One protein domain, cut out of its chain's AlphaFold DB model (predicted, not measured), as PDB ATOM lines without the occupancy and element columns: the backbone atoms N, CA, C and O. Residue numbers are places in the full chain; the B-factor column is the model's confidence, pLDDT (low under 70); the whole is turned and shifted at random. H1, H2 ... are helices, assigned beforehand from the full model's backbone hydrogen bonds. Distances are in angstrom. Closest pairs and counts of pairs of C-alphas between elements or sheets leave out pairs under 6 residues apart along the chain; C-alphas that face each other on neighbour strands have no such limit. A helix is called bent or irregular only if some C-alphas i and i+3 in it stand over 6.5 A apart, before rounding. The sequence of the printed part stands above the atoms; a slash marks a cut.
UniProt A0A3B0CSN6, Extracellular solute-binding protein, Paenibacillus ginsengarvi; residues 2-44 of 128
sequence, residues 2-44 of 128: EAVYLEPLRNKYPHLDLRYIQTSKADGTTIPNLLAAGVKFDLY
ATOM      1  N   GLU A   2      49.908 -27.806 -32.726       76.25
ATOM      2  CA  GLU A   2      48.863 -27.083 -33.467       76.25
ATOM      3  C   GLU A   2      49.393 -26.116 -34.536       76.25
ATOM      4  O   GLU A   2      49.103 -26.324 -35.709       76.25
ATOM      5  N   ALA A   3      50.239 -25.148 -34.170       81.00
ATOM      6  CA  ALA A   3      50.750 -24.145 -35.117       81.00
ATOM      7  C   ALA A   3      51.603 -24.736 -36.257       81.00
ATOM      8  O   ALA A   3      51.582 -24.265 -37.387       81.00
ATOM      9  N   VAL A   4      52.367 -25.793 -35.965       85.12
ATOM     10  CA  VAL A   4      53.312 -26.376 -36.934       85.12
ATOM     11  C   VAL A   4      52.624 -27.356 -37.883       85.12
ATOM     12  O   VAL A   4      52.985 -27.417 -39.054       85.12
ATOM     13  N   TYR A   5      51.642 -28.124 -37.399       86.06
ATOM     14  CA  TYR A   5      51.024 -29.199 -38.182       86.06
ATOM     15  C   TYR A   5      49.545 -28.954 -38.484       86.06
ATOM     16  O   TYR A   5      49.130 -29.109 -39.629       86.06
ATOM     17  N   LEU A   6      48.734 -28.573 -37.494       90.38
ATOM     18  CA  LEU A   6      47.280 -28.510 -37.675       90.38
ATOM     19  C   LEU A   6      46.826 -27.248 -38.401       90.38
ATOM     20  O   LEU A   6      45.952 -27.347 -39.253       90.38
ATOM     21  N   GLU A   7      47.409 -26.085 -38.115       92.25
ATOM     22  CA  GLU A   7      47.032 -24.840 -38.798       92.25
ATOM     23  C   GLU A   7      47.259 -24.901 -40.319       92.25
ATOM     24  O   GLU A   7      46.310 -24.631 -41.061       92.25
ATOM     25  N   PRO A   8      48.429 -25.342 -40.834       93.88
ATOM     26  CA  PRO A   8      48.615 -25.509 -42.275       93.88
ATOM     27  C   PRO A   8      47.617 -26.492 -42.897       93.88
ATOM     28  O   PRO A   8      47.131 -26.261 -44.005       93.88
ATOM     29  N   LEU A   9      47.286 -27.577 -42.187       92.75
ATOM     30  CA  LEU A   9      46.324 -28.569 -42.664       92.75
ATOM     31  C   LEU A   9      44.894 -28.026 -42.680       92.75
ATOM     32  O   LEU A   9      44.195 -28.256 -43.659       92.75
ATOM     33  N   ARG A  10      44.475 -27.267 -41.660       94.12
ATOM     34  CA  ARG A  10      43.163 -26.596 -41.631       94.12
ATOM     35  C   ARG A  10      43.039 -25.582 -42.765       94.12
ATOM     36  O   ARG A  10      42.015 -25.543 -43.437       94.12
ATOM     37  N   ASN A  11      44.098 -24.817 -43.029       94.31
ATOM     38  CA  ASN A  11      44.111 -23.843 -44.121       94.31
ATOM     39  C   ASN A  11      44.036 -24.520 -45.497       94.31
ATOM     40  O   ASN A  11      43.326 -24.049 -46.382       94.31
ATOM     41  N   LYS A  12      44.756 -25.633 -45.686       96.44
ATOM     42  CA  LYS A  12      44.770 -26.373 -46.955       96.44
ATOM     43  C   LYS A  12      43.510 -27.222 -47.165       96.44
ATOM     44  O   LYS A  12      43.069 -27.387 -48.299       96.44
ATOM     45  N   TYR A  13      42.938 -27.753 -46.088       96.00
ATOM     46  CA  TYR A  13      41.796 -28.664 -46.097       96.00
ATOM     47  C   TYR A  13      40.734 -28.217 -45.077       96.00
ATOM     48  O   TYR A  13      40.518 -28.887 -44.065       96.00
ATOM     49  N   PRO A  14      40.020 -27.108 -45.341       95.06
ATOM     50  CA  PRO A  14      39.095 -26.502 -44.375       95.06
ATOM     51  C   PRO A  14      37.852 -27.350 -44.072       95.06
ATOM     52  O   PRO A  14      37.109 -27.049 -43.145       95.06
ATOM     53  N   HIS A  15      37.610 -28.407 -44.849       96.00
ATOM     54  CA  HIS A  15      36.516 -29.355 -44.635       96.00
ATOM     55  C   HIS A  15      36.859 -30.453 -43.613       96.00
ATOM     56  O   HIS A  15      35.977 -31.229 -43.251       96.00
ATOM     57  N   LEU A  16      38.120 -30.561 -43.178       94.25
ATOM     58  CA  LEU A  16      38.540 -31.544 -42.181       94.25
ATOM     59  C   LEU A  16      38.395 -30.975 -40.765       94.25
ATOM     60  O   LEU A  16      38.998 -29.955 -40.431       94.25
ATOM     61  N   ASP A  17      37.659 -31.684 -39.909       92.88
ATOM     62  CA  ASP A  17      37.620 -31.414 -38.468       92.88
ATOM     63  C   ASP A  17      38.850 -32.029 -37.783       92.88
ATOM     64  O   ASP A  17      38.867 -33.199 -37.398       92.88
ATOM     65  N   LEU A  18      39.921 -31.240 -37.675       93.12
ATOM     66  CA  LEU A  18      41.169 -31.673 -37.049       93.12
ATOM     67  C   LEU A  18      41.160 -31.379 -35.547       93.12
ATOM     68  O   LEU A  18      41.254 -30.216 -35.136       93.12
ATOM     69  N   ARG A  19      41.136 -32.440 -34.734       92.19
ATOM     70  CA  ARG A  19      41.164 -32.381 -33.264       92.19
ATOM     71  C   ARG A  19      42.470 -32.952 -32.712       92.19
ATOM     72  O   ARG A  19      42.896 -34.031 -33.113       92.19
ATOM     73  N   TYR A  20      43.100 -32.227 -31.788       92.44
ATOM     74  CA  TYR A  20      44.316 -32.672 -31.110       92.44
ATOM     75  C   TYR A  20      43.999 -33.234 -29.726       92.44
ATOM     76  O   TYR A  20      43.288 -32.599 -28.951       92.44
ATOM     77  N   ILE A  21      44.571 -34.394 -29.403       93.19
ATOM     78  CA  ILE A  21      44.515 -34.981 -28.062       93.19
ATOM     79  C   ILE A  21      45.937 -34.986 -27.509       93.19
ATOM     80  O   ILE A  21      46.792 -35.745 -27.965       93.19
ATOM     81  N   GLN A  22      46.201 -34.121 -26.531       92.38
ATOM     82  CA  GLN A  22      47.482 -34.099 -25.836       92.38
ATOM     83  C   GLN A  22      47.509 -35.218 -24.795       92.38
ATOM     84  O   GLN A  22      46.783 -35.162 -23.808       92.38
ATOM     85  N   THR A  23      48.375 -36.214 -24.979       90.69
ATOM     86  CA  THR A  23      48.578 -37.236 -23.947       90.69
ATOM     87  C   THR A  23      49.369 -36.668 -22.773       90.69
ATOM     88  O   THR A  23      50.369 -35.971 -22.980       90.69
ATOM     89  N   SER A  24      48.960 -37.004 -21.554       91.12
ATOM     90  CA  SER A  24      49.546 -36.537 -20.300       91.12
ATOM     91  C   SER A  24      49.315 -37.581 -19.208       91.12
ATOM     92  O   SER A  24      48.207 -38.067 -18.995       91.12
ATOM     93  N   LYS A  25      50.385 -37.955 -18.497       87.50
ATOM     94  CA  LYS A  25      50.261 -38.856 -17.339       87.50
ATOM     95  C   LYS A  25      49.625 -38.150 -16.135       87.50
ATOM     96  O   LYS A  25      49.037 -38.822 -15.301       87.50
ATOM     97  N   ALA A  26      49.744 -36.822 -16.047       91.19
ATOM     98  CA  ALA A  26      49.313 -36.045 -14.884       91.19
ATOM     99  C   ALA A  26      47.785 -35.949 -14.759       91.19
ATOM    100  O   ALA A  26      47.262 -35.958 -13.651       91.19
ATOM    101  N   ASP A  27      47.076 -35.890 -15.886       91.88
ATOM    102  CA  ASP A  27      45.608 -35.828 -15.944       91.88
ATOM    103  C   ASP A  27      44.970 -37.170 -16.349       91.88
ATOM    104  O   ASP A  27      43.756 -37.268 -16.509       91.88
ATOM    105  N   GLY A  28      45.784 -38.221 -16.505       90.44
ATOM    106  CA  GLY A  28      45.321 -39.548 -16.894       90.44
ATOM    107  C   GLY A  28      44.973 -39.698 -18.379       90.44
ATOM    108  O   GLY A  28      44.524 -40.775 -18.771       90.44
ATOM    109  N   THR A  29      45.217 -38.696 -19.229       93.56
ATOM    110  CA  THR A  29      45.033 -38.789 -20.688       93.56
ATOM    111  C   THR A  29      46.152 -39.631 -21.307       93.56
ATOM    112  O   THR A  29      47.099 -39.133 -21.915       93.56
ATOM    113  N   THR A  30      46.074 -40.945 -21.117       93.50
ATOM    114  CA  THR A  30      47.044 -41.931 -21.610       93.50
ATOM    115  C   THR A  30      46.423 -42.801 -22.699       93.50
ATOM    116  O   THR A  30      45.203 -42.932 -22.765       93.50
ATOM    117  N   ILE A  31      47.251 -43.428 -23.544       94.50
ATOM    118  CA  ILE A  31      46.763 -44.326 -24.604       94.50
ATOM    119  C   ILE A  31      45.854 -45.444 -24.054       94.50
ATOM    120  O   ILE A  31      44.743 -45.563 -24.565       94.50
ATOM    121  N   PRO A  32      46.211 -46.180 -22.978       93.94
ATOM    122  CA  PRO A  32      45.309 -47.161 -22.367       93.94
ATOM    123  C   PRO A  32      43.943 -46.598 -21.993       93.94
ATOM    124  O   PRO A  32      42.922 -47.208 -22.294       93.94
ATOM    125  N   ASN A  33      43.915 -45.425 -21.358       95.38
ATOM    126  CA  ASN A  33      42.670 -44.826 -20.888       95.38
ATOM    127  C   ASN A  33      41.802 -44.352 -22.057       95.38
ATOM    128  O   ASN A  33      40.588 -44.531 -22.023       95.38
ATOM    129  N   LEU A  34      42.415 -43.800 -23.108       95.56
ATOM    130  CA  LEU A  34      41.712 -43.415 -24.332       95.56
ATOM    131  C   LEU A  34      41.102 -44.638 -25.031       95.56
ATOM    132  O   LEU A  34      39.932 -44.602 -25.405       95.56
ATOM    133  N   LEU A  35      41.860 -45.734 -25.144       94.62
ATOM    134  CA  LEU A  35      41.378 -46.984 -25.732       94.62
ATOM    135  C   LEU A  35      40.254 -47.613 -24.897       94.62
ATOM    136  O   LEU A  35      39.220 -47.983 -25.450       94.62
ATOM    137  N   ALA A  36      40.413 -47.672 -23.572       95.19
ATOM    138  CA  ALA A  36      39.397 -48.191 -22.656       95.19
ATOM    139  C   ALA A  36      38.107 -47.354 -22.673       95.19
ATOM    140  O   ALA A  36      37.012 -47.901 -22.570       95.19
ATOM    141  N   ALA A  37      38.227 -46.035 -22.851       96.19
ATOM    142  CA  ALA A  37      37.097 -45.124 -23.017       96.19
ATOM    143  C   ALA A  37      36.462 -45.179 -24.422       96.19
ATOM    144  O   ALA A  37      35.489 -44.472 -24.682       96.19
ATOM    145  N   GLY A  38      37.000 -45.987 -25.343       94.75
ATOM    146  CA  GLY A  38      36.506 -46.096 -26.716       94.75
ATOM    147  C   GLY A  38      36.764 -44.850 -27.567       94.75
ATOM    148  O   GLY A  38      36.097 -44.650 -28.588       94.75
ATOM    149  N   VAL A  39      37.711 -43.998 -27.164       94.75
ATOM    150  CA  VAL A  39      38.105 -42.822 -27.940       94.75
ATOM    151  C   VAL A  39      38.820 -43.288 -29.202       94.75
ATOM    152  O   VAL A  39      39.847 -43.961 -29.147       94.75
ATOM    153  N   LYS A  40      38.279 -42.897 -30.355       91.69
ATOM    154  CA  LYS A  40      38.893 -43.152 -31.659       91.69
ATOM    155  C   LYS A  40      39.855 -42.022 -32.009       91.69
ATOM    156  O   LYS A  40      39.495 -40.852 -31.887       91.69
ATOM    157  N   PHE A  41      41.047 -42.382 -32.465       92.88
ATOM    158  CA  PHE A  41      42.036 -41.463 -33.016       92.88
ATOM    159  C   PHE A  41      42.631 -42.065 -34.289       92.88
ATOM    160  O   PHE A  41      42.838 -43.273 -34.369       92.88
ATOM    161  N   ASP A  42      42.892 -41.213 -35.277       92.25
ATOM    162  CA  ASP A  42      43.347 -41.648 -36.604       92.25
ATOM    163  C   ASP A  42      44.867 -41.545 -36.763       92.25
ATOM    164  O   ASP A  42      45.486 -42.335 -37.472       92.25
ATOM    165  N   LEU A  43      45.478 -40.561 -36.097       91.62
ATOM    166  CA  LEU A  43      46.909 -40.291 -36.155       91.62
ATOM    167  C   LEU A  43      47.505 -40.328 -34.753       91.62
ATOM    168  O   LEU A  43      46.979 -39.721 -33.820       91.62
ATOM    169  N   TYR A  44      48.647 -40.995 -34.637       92.69
ATOM    170  CA  TYR A  44      49.412 -41.095 -33.405       92.69
ATOM    171  C   TYR A  44      50.866 -40.708 -33.664       92.69
ATOM    172  O   TYR A  44      51.478 -41.160 -34.632       92.69
TER     173      TYR A  44
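This is residues 2 to 44 of the 128 residues of the protein "Extracellular solute-binding protein" of Paenibacillus ginsengarvi (UniProt A0A3B0CSN6). A loose, elongated piece with little regular structure has helix H1 near one end and the short helix H2 near the other. The long link of residues 13 to 30 runs between them, and after H2 residues 37 to 44 fold back toward the middle. The printed part has 43 residues with two named helices, H1 then H2, and no named strand; the class is all helix, with under half of the residues in named elements. The radius of gyration of the C-alphas is 12.6 A, and the spans are 33 by 20 by 13 A.

H1, residues 2 to 12, and H2, residues 31 to 36, are apart. H1 is only just irregular: C-alphas 4 and 7 are 6.7 A apart. Every O i to N i+4 pair is within hydrogen-bond range in H2, against 4 of 7 in H1.

H1 begins at C-alpha 2 (48.863, -27.083, -33.467) and is 14.1 A long from first to last C-alpha. H2, 8.5 A long, ends at C-alpha 36 (39.397, -48.191, -22.656).

The C-alphas of Lys 12 and Ala 26 are the two farthest apart, 33.8 A. Residues 11 to 17 stand free. The printed part has no cut, and no printed residue is under 70 in pLDDT.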